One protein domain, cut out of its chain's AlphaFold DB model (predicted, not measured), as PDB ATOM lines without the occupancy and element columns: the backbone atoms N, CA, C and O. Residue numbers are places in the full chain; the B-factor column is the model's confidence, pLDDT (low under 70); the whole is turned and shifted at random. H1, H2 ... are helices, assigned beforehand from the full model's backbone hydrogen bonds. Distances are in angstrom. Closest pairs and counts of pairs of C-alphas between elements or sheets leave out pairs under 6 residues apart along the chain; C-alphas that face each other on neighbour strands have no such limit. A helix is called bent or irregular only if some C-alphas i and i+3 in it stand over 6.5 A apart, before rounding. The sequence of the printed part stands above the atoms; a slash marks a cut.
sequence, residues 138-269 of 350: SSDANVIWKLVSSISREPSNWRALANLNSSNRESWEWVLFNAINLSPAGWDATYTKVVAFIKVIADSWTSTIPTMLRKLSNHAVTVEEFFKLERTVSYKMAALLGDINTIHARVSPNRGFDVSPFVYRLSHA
ATOM      1  N   SER A 138      95.271 109.812  86.523       83.31
ATOM      2  CA  SER A 138      94.103 109.790  85.641       83.31
ATOM      3  C   SER A 138      94.028 111.047  84.773       83.31
ATOM      4  O   SER A 138      94.158 112.175  85.256       83.31
ATOM      5  N   SER A 139      93.741 110.840  83.489       79.81
ATOM      6  CA  SER A 139      93.394 111.880  82.515       79.81
ATOM      7  C   SER A 139      91.896 111.916  82.188       79.81
ATOM      8  O   SER A 139      91.460 112.762  81.410       79.81
ATOM      9  N   ASP A 140      91.107 110.989  82.743       82.31
ATOM     10  CA  ASP A 140      89.670 110.901  82.485       82.31
ATOM     11  C   ASP A 140      88.905 111.878  83.390       82.31
ATOM     12  O   ASP A 140      88.827 111.684  84.609       82.31
ATOM     13  N   ALA A 141      88.309 112.913  82.789       81.81
ATOM     14  CA  ALA A 141      87.565 113.947  83.512       81.81
ATOM     15  C   ALA A 141      86.414 113.379  84.359       81.81
ATOM     16  O   ALA A 141      86.180 113.834  85.480       81.81
ATOM     17  N   ASN A 142      85.719 112.348  83.870       83.75
ATOM     18  CA  ASN A 142      84.612 111.730  84.598       83.75
ATOM     19  C   ASN A 142      85.114 110.961  85.817       83.75
ATOM     20  O   ASN A 142      84.480 111.000  86.874       83.75
ATOM     21  N   VAL A 143      86.244 110.261  85.684       85.50
ATOM     22  CA  VAL A 143      86.879 109.568  86.810       85.50
ATOM     23  C   VAL A 143      87.333 110.590  87.844       85.50
ATOM     24  O   VAL A 143      86.935 110.483  89.001       85.50
ATOM     25  N   ILE A 144      88.072 111.625  87.438       88.62
ATOM     26  CA  ILE A 144      88.560 112.670  88.350       88.62
ATOM     27  C   ILE A 144      87.388 113.339  89.074       88.62
ATOM     28  O   ILE A 144      87.397 113.429  90.300       88.62
ATOM     29  N   TRP A 145      86.336 113.739  88.353       88.50
ATOM     30  CA  TRP A 145      85.152 114.345  88.963       88.50
ATOM     31  C   TRP A 145      84.488 113.419  89.989       88.50
ATOM     32  O   TRP A 145      84.135 113.854  91.087       88.50
ATOM     33  N   LYS A 146      84.340 112.124  89.676       89.31
ATOM     34  CA  LYS A 146      83.797 111.127  90.614       89.31
ATOM     35  C   LYS A 146      84.668 110.958  91.853       89.31
ATOM     36  O   LYS A 146      84.114 110.841  92.945       89.31
ATOM     37  N   LEU A 147      85.993 110.961  91.704       90.31
ATOM     38  CA  LEU A 147      86.928 110.896  92.828       90.31
ATOM     39  C   LEU A 147      86.776 112.124  93.724       90.31
ATOM     40  O   LEU A 147      86.504 111.997  94.915       90.31
ATOM     41  N   VAL A 148      86.880 113.315  93.137       91.38
ATOM     42  CA  VAL A 148      86.836 114.595  93.853       91.38
ATOM     43  C   VAL A 148      85.497 114.777  94.559       91.38
ATOM     44  O   VAL A 148      85.472 115.085  95.751       91.38
ATOM     45  N   SER A 149      84.382 114.530  93.871       90.25
ATOM     46  CA  SER A 149      83.045 114.654  94.461       90.25
ATOM     47  C   SER A 149      82.786 113.625  95.565       90.25
ATOM     48  O   SER A 149      82.263 113.996  96.615       90.25
ATOM     49  N   SER A 150      83.189 112.362  95.385       89.19
ATOM     50  CA  SER A 150      83.047 111.318  96.413       89.19
ATOM     51  C   SER A 150      83.896 111.603  97.652       89.19
ATOM     52  O   SER A 150      83.428 111.423  98.775       89.19
ATOM     53  N   ILE A 151      85.135 112.061  97.463       90.69
ATOM     54  CA  ILE A 151      86.064 112.334  98.564       90.69
ATOM     55  C   ILE A 151      85.669 113.602  99.321       90.69
ATOM     56  O   ILE A 151      85.747 113.625 100.546       90.69
ATOM     57  N   SER A 152      85.197 114.631  98.617       89.56
ATOM     58  CA  SER A 152      84.838 115.917  99.228       89.56
ATOM     59  C   SER A 152      83.498 115.891  99.960       89.56
ATOM     60  O   SER A 152      83.321 116.637 100.918       89.56
ATOM     61  N   ARG A 153      82.553 115.034  99.542       89.56
ATOM     62  CA  ARG A 153      81.256 114.873 100.224       89.56
ATOM     63  C   ARG A 153      81.386 114.181 101.576       89.56
ATOM     64  O   ARG A 153      80.787 114.636 102.544       89.56
ATOM     65  N   GLU A 154      82.170 113.105 101.648       87.31
ATOM     66  CA  GLU A 154      82.343 112.313 102.875       87.31
ATOM     67  C   GLU A 154      83.828 111.993 103.150       87.31
ATOM     68  O   GLU A 154      84.245 110.831 103.080       87.31
ATOM     69  N   PRO A 155      84.663 112.995 103.514       85.19
ATOM     70  CA  PRO A 155      86.101 112.789 103.734       85.19
ATOM     71  C   PRO A 155      86.422 111.803 104.868       85.19
ATOM     72  O   PRO A 155      87.499 111.199 104.896       85.19
ATOM     73  N   SER A 156      85.490 111.634 105.816       84.81
ATOM     74  CA  SER A 156      85.594 110.705 106.943       84.81
ATOM     75  C   SER A 156      85.639 109.246 106.500       84.81
ATOM     76  O   SER A 156      86.436 108.485 107.046       84.81
ATOM     77  N   ASN A 157      84.854 108.862 105.489       85.62
ATOM     78  CA  ASN A 157      84.836 107.487 104.978       85.62
ATOM     79  C   ASN A 157      86.194 107.120 104.376       85.62
ATOM     80  O   ASN A 157      86.696 106.013 104.554       85.62
ATOM     81  N   TRP A 158      86.845 108.095 103.748       87.31
ATOM     82  CA  TRP A 158      88.172 107.938 103.172       87.31
ATOM     83  C   TRP A 158      89.293 107.883 104.215       87.31
ATOM     84  O   TRP A 158      90.408 107.511 103.872       87.31
ATOM     85  N   ARG A 159      89.029 108.114 105.512       88.31
ATOM     86  CA  ARG A 159      90.022 107.808 106.564       88.31
ATOM     87  C   ARG A 159      90.377 106.323 106.608       88.31
ATOM     88  O   ARG A 159      91.485 105.987 107.016       88.31
ATOM     89  N   ALA A 160      89.483 105.450 106.137       89.56
ATOM     90  CA  ALA A 160      89.760 104.027 106.001       89.56
ATOM     91  C   ALA A 160      90.903 103.726 105.013       89.56
ATOM     92  O   ALA A 160      91.464 102.640 105.100       89.56
ATOM     93  N   LEU A 161      91.325 104.671 104.152       92.12
ATOM     94  CA  LEU A 161      92.567 104.555 103.364       92.12
ATOM     95  C   LEU A 161      93.763 104.160 104.236       92.12
ATOM     96  O   LEU A 161      94.581 103.352 103.806       92.12
ATOM     97  N   ALA A 162      93.829 104.654 105.478       93.56
ATOM     98  CA  ALA A 162      94.876 104.300 106.434       93.56
ATOM     99  C   ALA A 162      95.003 102.782 106.665       93.56
ATOM    100  O   ALA A 162      96.090 102.306 106.990       93.56
ATOM    101  N   ASN A 163      93.936 102.004 106.443       94.31
ATOM    102  CA  ASN A 163      93.965 100.549 106.563       94.31
ATOM    103  C   ASN A 163      94.938  99.892 105.577       94.31
ATOM    104  O   ASN A 163      95.463  98.828 105.885       94.31
ATOM    105  N   LEU A 164      95.248 100.517 104.435       94.75
ATOM    106  CA  LEU A 164      96.251 100.001 103.493       94.75
ATOM    107  C   LEU A 164      97.661  99.942 104.103       94.75
ATOM    108  O   LEU A 164      98.494  99.151 103.665       94.75
ATOM    109  N   ASN A 165      97.925 100.729 105.150       93.88
ATOM    110  CA  ASN A 165      99.184 100.675 105.893       93.88
ATOM    111  C   ASN A 165      99.206  99.553 106.944       93.88
ATOM    112  O   ASN A 165     100.260  99.256 107.502       93.88
ATOM    113  N   SER A 166      98.063  98.923 107.226       93.38
ATOM    114  CA  SER A 166      97.973  97.805 108.163       93.38
ATOM    115  C   SER A 166      98.663  96.560 107.611       93.38
ATOM    116  O   SER A 166      98.544  96.241 106.426       93.38
ATOM    117  N   SER A 167      99.313  95.798 108.489       90.56
ATOM    118  CA  SER A 167      99.812  94.454 108.174       90.56
ATOM    119  C   SER A 167      98.679  93.437 107.982       90.56
ATOM    120  O   SER A 167      98.876  92.412 107.328       90.56
ATOM    121  N   ASN A 168      97.481  93.717 108.511       93.25
ATOM    122  CA  ASN A 168      96.306  92.873 108.325       93.25
ATOM    123  C   ASN A 168      95.634  93.151 106.972       93.25
ATOM    124  O   ASN A 168      94.925  94.145 106.808       93.25
ATOM    125  N   ARG A 169      95.781  92.212 106.034       92.69
ATOM    126  CA  ARG A 169      95.254  92.314 104.664       92.69
ATOM    127  C   ARG A 169      93.733  92.334 104.575       92.69
ATOM    128  O   ARG A 169      93.196  92.864 103.609       92.69
ATOM    129  N   GLU A 170      93.029  91.810 105.574       94.19
ATOM    130  CA  GLU A 170      91.563  91.859 105.611       94.19
ATOM    131  C   GLU A 170      91.047  93.294 105.744       94.19
ATOM    132  O   GLU A 170      90.027  93.654 105.163       94.19
ATOM    133  N   SER A 171      91.813  94.161 106.412       93.56
ATOM    134  CA  SER A 171      91.461  95.577 106.538       93.56
ATOM    135  C   SER A 171      91.532  96.350 105.212       93.56
ATOM    136  O   SER A 171      90.968  97.441 105.108       93.56
ATOM    137  N   TRP A 172      92.181  95.788 104.183       95.81
ATOM    138  CA  TRP A 172      92.314  96.411 102.865       95.81
ATOM    139  C   TRP A 172      91.042  96.274 102.022       95.81
ATOM    140  O   TRP A 172      90.802  97.119 101.164       95.81
ATOM    141  N   GLU A 173      90.217  95.241 102.251       95.00
ATOM    142  CA  GLU A 173      89.106  94.879 101.354       95.00
ATOM    143  C   GLU A 173      88.169  96.041 101.065       95.00
ATOM    144  O   GLU A 173      87.917  96.362  99.905       95.00
ATOM    145  N   TRP A 174      87.680  96.689 102.122       93.62
ATOM    146  CA  TRP A 174      86.726  97.780 101.989       93.62
ATOM    147  C   TRP A 174      87.303  98.920 101.145       93.62
ATOM    148  O   TRP A 174      86.620  99.437 100.265       93.62
ATOM    149  N   VAL A 175      88.574  99.281 101.356       93.94
ATOM    150  CA  VAL A 175      89.232 100.355 100.596       93.94
ATOM    151  C   VAL A 175      89.374  99.964  99.131       93.94
ATOM    152  O   VAL A 175      89.063 100.766  98.255       93.94
ATOM    153  N   LEU A 176      89.791  98.726  98.859       95.81
ATOM    154  CA  LEU A 176      89.988  98.235  97.498       95.81
ATOM    155  C   LEU A 176      88.663  98.155  96.729       95.81
ATOM    156  O   LEU A 176      88.595  98.624  95.596       95.81
ATOM    157  N   PHE A 177      87.589  97.642  97.337       95.44
ATOM    158  CA  PHE A 177      86.266  97.633  96.704       95.44
ATOM    159  C   PHE A 177      85.728  99.047  96.462       95.44
ATOM    160  O   PHE A 177      85.192  99.316  95.388       95.44
ATOM    161  N   ASN A 178      85.893  99.967  97.417       91.94
ATOM    162  CA  ASN A 178      85.467 101.354  97.224       91.94
ATOM    163  C   ASN A 178      86.265 102.060  96.129       91.94
ATOM    164  O   ASN A 178      85.667 102.760  95.316       91.94
ATOM    165  N   ALA A 179      87.578 101.834  96.053       92.69
ATOM    166  CA  ALA A 179      88.398 102.330  94.954       92.69
ATOM    167  C   ALA A 179      87.873 101.801  93.610       92.69
ATOM    168  O   ALA A 179      87.541 102.589  92.728       92.69
ATOM    169  N   ILE A 180      87.685 100.484  93.477       93.12
ATOM    170  CA  ILE A 180      87.153  99.853  92.258       93.12
ATOM    171  C   ILE A 180      85.802 100.454  91.844       93.12
ATOM    172  O   ILE A 180      85.596 100.736  90.666       93.12
ATOM    173  N   ASN A 181      84.896 100.704  92.792       90.75
ATOM    174  CA  ASN A 181      83.573 101.264  92.502       90.75
ATOM    175  C   ASN A 181      83.617 102.689  91.921       90.75
ATOM    176  O   ASN A 181      82.697 103.080  91.202       90.75
ATOM    177  N   LEU A 182      84.681 103.454  92.182       86.81
ATOM    178  CA  LEU A 182      84.871 104.781  91.588       86.81
ATOM    179  C   LEU A 182      85.269 104.705  90.109       86.81
ATOM    180  O   LEU A 182      84.904 105.580  89.324       86.81
ATOM    181  N   SER A 183      85.975 103.640  89.724       87.62
ATOM    182  CA  SER A 183      86.392 103.365  88.348       87.62
ATOM    183  C   SER A 183      86.101 101.899  87.983       87.62
ATOM    184  O   SER A 183      87.026 101.086  87.925       87.62
ATOM    185  N   PRO A 184      84.833 101.536  87.704       85.94
ATOM    186  CA  PRO A 184      84.399 100.139  87.570       85.94
ATOM    187  C   PRO A 184      84.835  99.448  86.266       85.94
ATOM    188  O   PRO A 184      84.830  98.223  86.172       85.94
ATOM    189  N   ALA A 185      85.197 100.204  85.231       86.75
ATOM    190  CA  ALA A 185      85.573  99.637  83.938       86.75
ATOM    191  C   ALA A 185      87.008  99.090  83.949       86.75
ATOM    192  O   ALA A 185      87.843  99.606  84.682       86.75
ATOM    193  N   GLY A 186      87.323  98.117  83.082       84.00
ATOM    194  CA  GLY A 186      88.694  97.728  82.704       84.00
ATOM    195  C   GLY A 186      89.543  97.064  83.797       84.00
ATOM    196  O   GLY A 186      90.699  97.444  83.953       84.00
ATOM    197  N   TRP A 187      88.964  96.141  84.568       88.50
ATOM    198  CA  TRP A 187      89.661  95.347  85.597       88.50
ATOM    199  C   TRP A 187      90.042  93.933  85.152       88.50
ATOM    200  O   TRP A 187      90.680  93.214  85.911       88.50
ATOM    201  N   ASP A 188      89.638  93.525  83.945       82.75
ATOM    202  CA  ASP A 188      89.957  92.221  83.343       82.75
ATOM    203  C   ASP A 188      89.519  90.974  84.135       82.75
ATOM    204  O   ASP A 188      89.815  89.851  83.731       82.75
ATOM    205  N   ALA A 189      88.799  91.168  85.239       89.94
ATOM    206  CA  ALA A 189      88.385  90.154  86.192       89.94
ATOM    207  C   ALA A 189      87.229  90.667  87.065       89.94
ATOM    208  O   ALA A 189      86.907  91.857  87.075       89.94
ATOM    209  N   THR A 190      86.618  89.768  87.841       93.06
ATOM    210  CA  THR A 190      85.648  90.158  88.873       93.06
ATOM    211  C   THR A 190      86.336  90.934  89.994       93.06
ATOM    212  O   THR A 190      87.492  90.669  90.326       93.06
ATOM    213  N   TYR A 191      85.623  91.864  90.631       94.81
ATOM    214  CA  TYR A 191      86.199  92.699  91.694       94.81
ATOM    215  C   TYR A 191      86.730  91.861  92.858       94.81
ATOM    216  O   TYR A 191      87.824  92.112  93.348       94.81
ATOM    217  N   THR A 192      86.014  90.799  93.234       94.62
ATOM    218  CA  THR A 192      86.471  89.845  94.252       94.62
ATOM    219  C   THR A 192      87.793  89.185  93.862       94.62
ATOM    220  O   THR A 192      88.671  89.051  94.710       94.62
ATOM    221  N   LYS A 193      87.968  88.814  92.584       95.06
ATOM    222  CA  LYS A 193      89.222  88.234  92.079       95.06
ATOM    223  C   LYS A 193      90.359  89.261  92.149       95.06
ATOM    224  O   LYS A 193      91.436  88.912  92.614       95.06
ATOM    225  N   VAL A 194      90.116  90.520  91.776       95.94
ATOM    226  CA  VAL A 194      91.113  91.607  91.866       95.94
ATOM    227  C   VAL A 194      91.545  91.858  93.313       95.94
ATOM    228  O   VAL A 194      92.738  91.903  93.600       95.94
ATOM    229  N   VAL A 195      90.592  91.984  94.241       96.31
ATOM    230  CA  VAL A 195      90.884  92.225  95.663       96.31
ATOM    231  C   VAL A 195      91.656  91.053  96.269       96.31
ATOM    232  O   VAL A 195      92.687  91.264  96.910       96.31
ATOM    233  N   ALA A 196      91.213  89.817  96.019       95.94
ATOM    234  CA  ALA A 196      91.921  88.620  96.466       95.94
ATOM    235  C   ALA A 196      93.343  88.548  95.886       95.94
ATOM    236  O   ALA A 196      94.291  88.221  96.599       95.94
ATOM    237  N   PHE A 197      93.508  88.914  94.615       96.88
ATOM    238  CA  PHE A 197      94.806  88.964  93.955       96.88
ATOM    239  C   PHE A 197      95.753  89.972  94.616       96.88
ATOM    240  O   PHE A 197      96.878  89.603  94.943       96.88
ATOM    241  N   ILE A 198      95.297  91.196  94.909       96.94
ATOM    242  CA  ILE A 198      96.108  92.227  95.587       96.94
ATOM    243  C   ILE A 198      96.592  91.741  96.963       96.94
ATOM    244  O   ILE A 198      97.746  91.951  97.335       96.94
ATOM    245  N   LYS A 199      95.736  91.039  97.714       96.12
ATOM    246  CA  LYS A 199      96.122  90.449  99.004       96.12
ATOM    247  C   LYS A 199      97.207  89.378  98.868       96.12
ATOM    248  O   LYS A 199      98.008  89.208  99.786       96.12
ATOM    249  N   VAL A 200      97.219  88.625  97.770       96.12
ATOM    250  CA  VAL A 200      98.193  87.547  97.542       96.12
ATOM    251  C   VAL A 200      99.498  88.083  96.960       96.12
ATOM    252  O   VAL A 200     100.560  87.711  97.449       96.12
ATOM    253  N   ILE A 201      99.430  88.983  95.976       95.62
ATOM    254  CA  ILE A 201     100.609  89.558  95.315       95.62
ATOM    255  C   ILE A 201     101.442  90.437  96.259       95.62
ATOM    256  O   ILE A 201     102.621  90.652  96.020       95.62
ATOM    257  N   ALA A 202     100.888  90.855  97.400       95.75
ATOM    258  CA  ALA A 202     101.661  91.460  98.486       95.75
ATOM    259  C   ALA A 202     102.822  90.579  99.001       95.75
ATOM    260  O   ALA A 202     103.736  91.095  99.639       95.75
ATOM    261  N   ASP A 203     102.799  89.269  98.721       94.50
ATOM    262  CA  ASP A 203     103.883  88.323  99.007       94.50
ATOM    263  C   ASP A 203     104.845  88.099  97.823       94.50
ATOM    264  O   ASP A 203     105.668  87.188  97.892       94.50
ATOM    265  N   SER A 204     104.758  88.855  96.723       93.56
ATOM    266  CA  SER A 204     105.518  88.587  95.487       93.56
ATOM    267  C   SER A 204     107.007  88.371  95.705       93.56
ATOM    268  O   SER A 204     107.605  87.474  95.101       93.56
ATOM    269  N   TRP A 205     107.611  89.178  96.576       94.81
ATOM    270  CA  TRP A 205     109.029  89.059  96.864       94.81
ATOM    271  C   TRP A 205     109.352  87.827  97.717       94.81
ATOM    272  O   TRP A 205     110.262  87.069  97.389       94.81
ATOM    273  N   THR A 206     108.545  87.524  98.733       92.81
ATOM    274  CA  THR A 206     108.801  86.431  99.689       92.81
ATOM    275  C   THR A 206     108.250  85.067  99.248       92.81
ATOM    276  O   THR A 206     108.623  84.040  99.811       92.81
ATOM    277  N   SER A 207     107.375  85.017  98.238       93.69
ATOM    278  CA  SER A 207     106.676  83.807  97.783       93.69
ATOM    279  C   SER A 207     106.874  83.508  96.297       93.69
ATOM    280  O   SER A 207     107.039  84.385  95.453       93.69
ATOM    281  N   THR A 208     106.825  82.225  95.933       93.69
ATOM    282  CA  THR A 208     106.886  81.796  94.527       93.69
ATOM    283  C   THR A 208     105.528  81.937  93.835       93.69
ATOM    284  O   THR A 208     104.486  81.763  94.471       93.69
ATOM    285  N   ILE A 209     105.527  82.172  92.515       93.56
ATOM    286  CA  ILE A 209     104.296  82.230  91.701       93.56
ATOM    287  C   ILE A 209     103.423  80.972  91.893       93.56
ATOM    288  O   ILE A 209     102.240  81.134  92.187       93.56
ATOM    289  N   PRO A 210     103.952  79.728  91.864       94.69
ATOM    290  CA  PRO A 210     103.144  78.536  92.146       94.69
ATOM    291  C   PRO A 210     102.471  78.547  93.527       94.69
ATOM    292  O   PRO A 210     101.333  78.103  93.678       94.69
ATOM    293  N   THR A 211     103.148  79.076  94.552       95.25
ATOM    294  CA  THR A 211     102.570  79.189  95.898       95.25
ATOM    295  C   THR A 211     101.461  80.233  95.944       95.25
ATOM    296  O   THR A 211     100.424  79.978  96.552       95.25
ATOM    297  N   MET A 212     101.644  81.372  95.272       95.62
ATOM    298  CA  MET A 212     100.612  82.403  95.140       95.62
ATOM    299  C   MET A 212      99.390  81.896  94.364       95.62
ATOM    300  O   MET A 212      98.265  82.059  94.827       95.62
ATOM    301  N   LEU A 213      99.595  81.188  93.252       94.94
ATOM    302  CA  LEU A 213      98.518  80.558  92.480       94.94
ATOM    303  C   LEU A 213      97.712  79.561  93.318       94.94
ATOM    304  O   LEU A 213      96.487  79.544  93.255       94.94
ATOM    305  N   ARG A 214      98.379  78.779  94.174       94.75
ATOM    306  CA  ARG A 214      97.706  77.881  95.120       94.75
ATOM    307  C   ARG A 214      96.862  78.634  96.155       94.75
ATOM    308  O   ARG A 214      95.785  78.160  96.482       94.75
ATOM    309  N   LYS A 215      97.296  79.808  96.637       93.56
ATOM    310  CA  LYS A 215      96.459  80.672  97.503       93.56
ATOM    311  C   LYS A 215      95.237  81.228  96.753       93.56
ATOM    312  O   LYS A 215      94.214  81.503  97.370       93.56
ATOM    313  N   LEU A 216      95.334  81.370  95.431       93.56
ATOM    314  CA  LEU A 216      94.279  81.878  94.551       93.56
ATOM    315  C   LEU A 216      93.410  80.777  93.923       93.56
ATOM    316  O   LEU A 216      92.546  81.086  93.100       93.56
ATOM    317  N   SER A 217      93.584  79.507  94.311       88.19
ATOM    318  CA  SER A 217      92.867  78.376  93.703       88.19
ATOM    319  C   SER A 217      91.348  78.521  93.796       88.19
ATOM    320  O   SER A 217      90.641  78.195  92.847       88.19
ATOM    321  N   ASN A 218      90.847  79.089  94.898       88.56
ATOM    322  CA  ASN A 218      89.416  79.340  95.116       88.56
ATOM    323  C   ASN A 218      88.823  80.360  94.130       88.56
ATOM    324  O   ASN A 218      87.610  80.418  93.954       88.56
ATOM    325  N   HIS A 219      89.672  81.156  93.480       88.50
ATOM    326  CA  HIS A 219      89.287  82.148  92.480       88.50
ATOM    327  C   HIS A 219      89.604  81.694  91.047       88.50
ATOM    328  O   HIS A 219      89.424  82.481  90.118       88.50
ATOM    329  N   ALA A 220      90.062  80.448  90.864       87.81
ATOM    330  CA  ALA A 220      90.401  79.850  89.573       87.81
ATOM    331  C   ALA A 220      91.356  80.711  88.720       87.81
ATOM    332  O   ALA A 220      91.176  80.824  87.510       87.81
ATOM    333  N   VAL A 221      92.355  81.341  89.354       90.19
ATOM    334  CA  VAL A 221      93.342  82.178  88.654       90.19
ATOM    335  C   VAL A 221      94.338  81.294  87.907       90.19
ATOM    336  O   VAL A 221      95.056  80.506  88.525       90.19
ATOM    337  N   THR A 222      94.391  81.421  86.581       90.81
ATOM    338  CA  THR A 222      95.394  80.736  85.747       90.81
ATOM    339  C   THR A 222      96.733  81.482  85.753       90.81
ATOM    340  O   THR A 222      96.829  82.614  86.219       90.81
ATOM    341  N   VAL A 223      97.790  80.868  85.211       90.31
ATOM    342  CA  VAL A 223      99.101  81.531  85.064       90.31
ATOM    343  C   VAL A 223      99.003  82.770  84.166       90.31
ATOM    344  O   VAL A 223      99.573  83.808  84.484       90.31
ATOM    345  N   GLU A 224      98.259  82.690  83.064       90.19
ATOM    346  CA  GLU A 224      98.062  83.830  82.163       90.19
ATOM    347  C   GLU A 224      97.247  84.942  82.838       90.19
ATOM    348  O   GLU A 224      97.619  86.115  82.785       90.19
ATOM    349  N   GLU A 225      96.179  84.571  83.554       92.38
ATOM    350  CA  GLU A 225      95.401  85.525  84.345       92.38
ATOM    351  C   GLU A 225      96.241  86.176  85.446       92.38
ATOM    352  O   GLU A 225      96.033  87.352  85.728       92.38
ATOM    353  N   PHE A 226      97.193  85.457  86.046       94.56
ATOM    354  CA  PHE A 226      98.087  86.003  87.067       94.56
ATOM    355  C   PHE A 226      98.874  87.201  86.531       94.56
ATOM    356  O   PHE A 226      98.821  88.272  87.128       94.56
ATOM    357  N   PHE A 227      99.546  87.057  85.386       92.62
ATOM    358  CA  PHE A 227     100.324  88.154  84.799       92.62
ATOM    359  C   PHE A 227      99.433  89.278  84.262       92.62
ATOM    360  O   PHE A 227      99.779  90.457  84.368       92.62
ATOM    361  N   LYS A 228      98.251  88.939  83.734       93.56
ATOM    362  CA  LYS A 228      97.267  89.943  83.315       93.56
ATOM    363  C   LYS A 228      96.798  90.784  84.505       93.56
ATOM    364  O   LYS A 228      96.806  92.009  84.422       93.56
ATOM    365  N   LEU A 229      96.424  90.131  85.606       95.19
ATOM    366  CA  LEU A 229      96.010  90.780  86.847       95.19
ATOM    367  C   LEU A 229      97.140  91.594  87.453       95.19
ATOM    368  O   LEU A 229      96.889  92.722  87.851       95.19
ATOM    369  N   GLU A 230      98.360  91.060  87.485       95.06
ATOM    370  CA  GLU A 230      99.547  91.770  87.958       95.06
ATOM    371  C   GLU A 230      99.711  93.105  87.247       95.06
ATOM    372  O   GLU A 230      99.713  94.137  87.911       95.06
ATOM    373  N   ARG A 231      99.737  93.096  85.911       92.62
ATOM    374  CA  ARG A 231      99.830  94.318  85.109       92.62
ATOM    375  C   ARG A 231      98.667  95.267  85.386       92.62
ATOM    376  O   ARG A 231      98.855  96.476  85.503       92.62
ATOM    377  N   THR A 232      97.450  94.736  85.485       94.25
ATOM    378  CA  THR A 232      96.263  95.554  85.744       94.25
ATOM    379  C   THR A 232      96.317  96.189  87.135       94.25
ATOM    380  O   THR A 232      96.010  97.370  87.262       94.25
ATOM    381  N   VAL A 233      96.743  95.483  88.185       95.56
ATOM    382  CA  VAL A 233      96.819  96.065  89.535       95.56
ATOM    383  C   VAL A 233      98.033  96.978  89.709       95.56
ATOM    384  O   VAL A 233      97.884  98.040  90.313       95.56
ATOM    385  N   SER A 234      99.197  96.627  89.151       95.00
ATOM    386  CA  SER A 234     100.411  97.443  89.261       95.00
ATOM    387  C   SER A 234     100.280  98.765  88.514       95.00
ATOM    388  O   SER A 234     100.748  99.790  88.992       95.00
ATOM    389  N   TYR A 235      99.560  98.786  87.394       92.31
ATOM    390  CA  TYR A 235      99.294 100.023  86.672       92.31
ATOM    391  C   TYR A 235      98.038 100.733  87.193       92.31
ATOM    392  O   TYR A 235      98.093 101.832  87.744       92.31
ATOM    393  N   LYS A 236      96.871 100.097  87.042       93.50
ATOM    394  CA  LYS A 236      95.579 100.768  87.207       93.50
ATOM    395  C   LYS A 236      95.180 100.964  88.661       93.50
ATOM    396  O   LYS A 236      94.707 102.042  89.012       93.50
ATOM    397  N   MET A 237      95.331  99.940  89.505       95.44
ATOM    398  CA  MET A 237      94.992 100.087  90.926       95.44
ATOM    399  C   MET A 237      95.957 101.046  91.614       95.44
ATOM    400  O   MET A 237      95.510 101.888  92.389       95.44
ATOM    401  N   ALA A 238      97.254 100.953  91.315       95.75
ATOM    402  CA  ALA A 238      98.234 101.885  91.856       95.75
ATOM    403  C   ALA A 238      97.924 103.334  91.451       95.75
ATOM    404  O   ALA A 238      97.855 104.192  92.330       95.75
ATOM    405  N   ALA A 239      97.639 103.597  90.170       93.81
ATOM    406  CA  ALA A 239      97.236 104.924  89.698       93.81
ATOM    407  C   ALA A 239      95.980 105.438  90.423       93.81
ATOM    408  O   ALA A 239      95.979 106.542  90.961       93.81
ATOM    409  N   LEU A 240      94.939 104.607  90.521       94.62
ATOM    410  CA  LEU A 240      93.679 104.971  91.168       94.62
ATOM    411  C   LEU A 240      93.842 105.275  92.665       94.62
ATOM    412  O   LEU A 240      93.308 106.266  93.160       94.62
ATOM    413  N   LEU A 241      94.582 104.438  93.397       95.44
ATOM    414  CA  LEU A 241      94.872 104.674  94.813       95.44
ATOM    415  C   LEU A 241      95.787 105.888  95.008       95.44
ATOM    416  O   LEU A 241      95.615 106.609  95.990       95.44
ATOM    417  N   GLY A 242      96.715 106.135  94.081       94.81
ATOM    418  CA  GLY A 242      97.535 107.343  94.036       94.81
ATOM    419  C   GLY A 242      96.684 108.604  93.891       94.81
ATOM    420  O   GLY A 242      96.806 109.517  94.706       94.81
ATOM    421  N   ASP A 243      95.746 108.613  92.946       93.75
ATOM    422  CA  ASP A 243      94.821 109.730  92.728       93.75
ATOM    423  C   ASP A 243      93.944 109.981  93.956       93.75
ATOM    424  O   ASP A 243      93.827 111.117  94.422       93.75
ATOM    425  N   ILE A 244      93.378 108.917  94.534       94.19
ATOM    426  CA  ILE A 244      92.602 108.994  95.776       94.19
ATOM    427  C   ILE A 244      93.460 109.565  96.914       94.19
ATOM    428  O   ILE A 244      92.995 110.430  97.658       94.19
ATOM    429  N   ASN A 245      94.712 109.113  97.049       95.00
ATOM    430  CA  ASN A 245      95.637 109.585  98.075       95.00
ATOM    431  C   ASN A 245      95.936 111.081  97.923       95.00
ATOM    432  O   ASN A 245      95.840 111.825  98.901       95.00
ATOM    433  N   THR A 246      96.246 111.522  96.701       93.06
ATOM    434  CA  THR A 246      96.518 112.925  96.371       93.06
ATOM    435  C   THR A 246      95.299 113.797  96.645       93.06
ATOM    436  O   THR A 246      95.416 114.814  97.330       93.06
ATOM    437  N   ILE A 247      94.121 113.402  96.157       92.50
ATOM    438  CA  ILE A 247      92.880 114.162  96.336       92.50
ATOM    439  C   ILE A 247      92.519 114.255  97.823       92.50
ATOM    440  O   ILE A 247      92.261 115.347  98.329       92.50
ATOM    441  N   HIS A 248      92.563 113.138  98.555       93.06
ATOM    442  CA  HIS A 248      92.254 113.116  99.987       93.06
ATOM    443  C   HIS A 248      93.222 113.974 100.805       93.06
ATOM    444  O   HIS A 248      92.781 114.696 101.695       93.06
ATOM    445  N   ALA A 249      94.517 113.972 100.474       92.56
ATOM    446  CA  ALA A 249      95.503 114.829 101.131       92.56
ATOM    447  C   ALA A 249      95.208 116.329 100.950       92.56
ATOM    448  O   ALA A 249      95.504 117.119 101.843       92.56
ATOM    449  N   ARG A 250      94.606 116.736  99.822       90.38
ATOM    450  CA  ARG A 250      94.202 118.133  99.583       90.38
ATOM    451  C   ARG A 250      92.900 118.499 100.284       90.38
ATOM    452  O   ARG A 250      92.825 119.557 100.896       90.38
ATOM    453  N   VAL A 251      91.912 117.608 100.249       90.12
ATOM    454  CA  VAL A 251      90.617 117.804 100.921       90.12
ATOM    455  C   VAL A 251      90.759 117.742 102.448       90.12
ATOM    456  O   VAL A 251      90.016 118.387 103.181       90.12
ATOM    457  N   SER A 252      91.709 116.961 102.965       89.56
ATOM    458  CA  SER A 252      91.957 116.783 104.399       89.56
ATOM    459  C   SER A 252      93.458 116.814 104.723       89.56
ATOM    460  O   SER A 252      94.046 115.769 105.013       89.56
ATOM    461  N   PRO A 253      94.087 118.008 104.761       86.19
ATOM    462  CA  PRO A 253      95.527 118.147 105.009       86.19
ATOM    463  C   PRO A 253      95.994 117.530 106.338       86.19
ATOM    464  O   PRO A 253      97.072 116.949 106.418       86.19
ATOM    465  N   ASN A 254      95.143 117.563 107.370       86.69
ATOM    466  CA  ASN A 254      95.441 117.047 108.714       86.69
ATOM    467  C   ASN A 254      94.993 115.586 108.921       86.69
ATOM    468  O   ASN A 254      94.640 115.182 110.030       86.69
ATOM    469  N   ARG A 255      94.957 114.775 107.855       88.50
ATOM    470  CA  ARG A 255      94.477 113.381 107.907       88.50
ATOM    471  C   ARG A 255      95.325 112.443 108.776       88.50
ATOM    472  O   ARG A 255      94.788 111.456 109.273       88.50
ATOM    473  N   GLY A 256      96.611 112.745 108.976       89.62
ATOM    474  CA  GLY A 256      97.510 111.997 109.869       89.62
ATOM    475  C   GLY A 256      98.024 110.655 109.330       89.62
ATOM    476  O   GLY A 256      98.582 109.876 110.094       89.62
ATOM    477  N   PHE A 257      97.842 110.366 108.040       93.19
ATOM    478  CA  PHE A 257      98.372 109.169 107.383       93.19
ATOM    479  C   PHE A 257      98.775 109.466 105.934       93.19
ATOM    480  O   PHE A 257      98.318 110.446 105.345       93.19
ATOM    481  N   ASP A 258      99.599 108.594 105.355       93.56
ATOM    482  CA  ASP A 258      99.914 108.584 103.928       93.56
ATOM    483  C   ASP A 258      99.990 107.146 103.412       93.56
ATOM    484  O   ASP A 258     100.578 106.290 104.071       93.56
ATOM    485  N   VAL A 259      99.376 106.879 102.257       95.38
ATOM    486  CA  VAL A 259      99.384 105.550 101.622       95.38
ATOM    487  C   VAL A 259     100.312 105.479 100.409       95.38
ATOM    488  O   VAL A 259     100.373 104.433  99.764       95.38
ATOM    489  N   SER A 260     101.085 106.535 100.115       95.12
ATOM    490  CA  SER A 260     102.102 106.514  99.051       95.12
ATOM    491  C   SER A 260     103.051 105.307  99.138       95.12
ATOM    492  O   SER A 260     103.307 104.711  98.095       95.12
ATOM    493  N   PRO A 261     103.511 104.845 100.325       95.25
ATOM    494  CA  PRO A 261     104.329 103.630 100.414       95.25
ATOM    495  C   PRO A 261     103.597 102.361  99.956       95.25
ATOM    496  O   PRO A 261     104.190 101.484  99.331       95.25
ATOM    497  N   PHE A 262     102.297 102.244 100.243       96.50
ATOM    498  CA  PHE A 262     101.489 101.134  99.737       96.50
ATOM    499  C   PHE A 262     101.336 101.222  98.217       96.50
ATOM    500  O   PHE A 262     101.561 100.227  97.533       96.50
ATOM    501  N   VAL A 263     101.007 102.410  97.697       96.75
ATOM    502  CA  VAL A 263     100.861 102.666  96.255       96.75
ATOM    503  C   VAL A 263     102.158 102.354  95.510       96.75
ATOM    504  O   VAL A 263     102.116 101.659  94.502       96.75
ATOM    505  N   TYR A 264     103.303 102.781  96.045       94.94
ATOM    506  CA  TYR A 264     104.626 102.514  95.483       94.94
ATOM    507  C   TYR A 264     104.948 101.017  95.432       94.94
ATOM    508  O   TYR A 264     105.428 100.516  94.419       94.94
ATOM    509  N   ARG A 265     104.665 100.267  96.505       95.62
ATOM    510  CA  ARG A 265     104.859  98.809  96.476       95.62
ATOM    511  C   ARG A 265     103.927  98.157  95.463       95.62
ATOM    512  O   ARG A 265     104.377  97.323  94.690       95.62
ATOM    513  N   LEU A 266     102.654  98.551  95.432       96.94
ATOM    514  CA  LEU A 266     101.686  98.012  94.481       96.94
ATOM    515  C   LEU A 266     102.098  98.293  93.028       96.94
ATOM    516  O   LEU A 266     101.995  97.388  92.204       96.94
ATOM    517  N   SER A 267     102.613  99.493  92.729       96.00
ATOM    518  CA  SER A 267     103.060  99.858  91.378       96.00
ATOM    519  C   SER A 267     104.247  99.036  90.884       96.00
ATOM    520  O   SER A 267     104.421  98.882  89.682       96.00
ATOM    521  N   HIS A 268     105.021  98.460  91.804       95.69
ATOM    522  CA  HIS A 268     106.121  97.537  91.520       95.69
ATOM    523  C   HIS A 268     105.743  96.077  91.815       95.69
ATOM    524  O   HIS A 268     106.608  95.253  92.110       95.69
ATOM    525  N   ALA A 269     104.446  95.741  91.805       95.81
ATOM    526  CA  ALA A 269     103.934  94.391  92.072       95.81
ATOM    527  C   ALA A 269     104.430  93.769  93.401       95.81
ATOM    528  O   ALA A 269     104.535  92.549  93.528       95.81
TER     529      ALA A 269
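This is residues 138 to 269 of the 350 residues of an uncharacterized protein of Xanthomonas axonopodis pv. begoniae (UniProt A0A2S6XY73). What is the main picture? One long helix, H6, runs the length of the domain; H1, H3 and H4 pack on it at steep angles and H7 folds back along it. H2 packs on H3, and H5 sits beyond H4. What is it made of? The printed part has 132 residues with seven named helices, H1 to H7 in chain order, and no named strand: the class is all helix. It is compact, with a radius of gyration of the C-alphas of 14.7 A and spans of 42 by 29 by 22 A.

Where are the first helices? H1, residues 141 to 153, begins at C-alpha 141 (87.565, 113.947, 83.512); H2 holds residues 157 to 165. H3, residues 169 to 182, is only just irregular: C-alphas 171 and 174 are 6.9 A apart. What follows? H4 holds residues 191 to 201 and H5 residues 209 to 215. H6, residues 223 to 251, measures 40.5 A, with a kink of 28 degrees near residue 232; H7, residues 260 to 267, ends at C-alpha 267 (103.060, 99.858, 91.378).

What does H1 touch? Among the helices it touches is H6, which its residues 147 to 152 touch at a steep tilt of 54 degrees, the closest C-alphas being those of Ser 152 and Val 251, 6.3 A apart. Which helices form hairpins? H3 and H4 do, with closest C-alphas Arg 169 and Lys 199 at 6.0 A, and so do H6 and H7, with Ser 234 and Ser 267 at 4.2 A. What do the backbones show? Every O i to N i+4 pair is within hydrogen-bond range in H1, H4, H5 and H7, against 7 of 10 in H3, 24 of 25 in H6 and 0 of 5 in H2, where 6 of 6 O i to N i+3 pairs are.

How far does it reach? The two C-alphas farthest apart, those of Arg 153 and Pro 210, are 43.2 A apart. Is it whole and confident? The printed part has no cut and no long link, and no printed residue is under 70 in pLDDT.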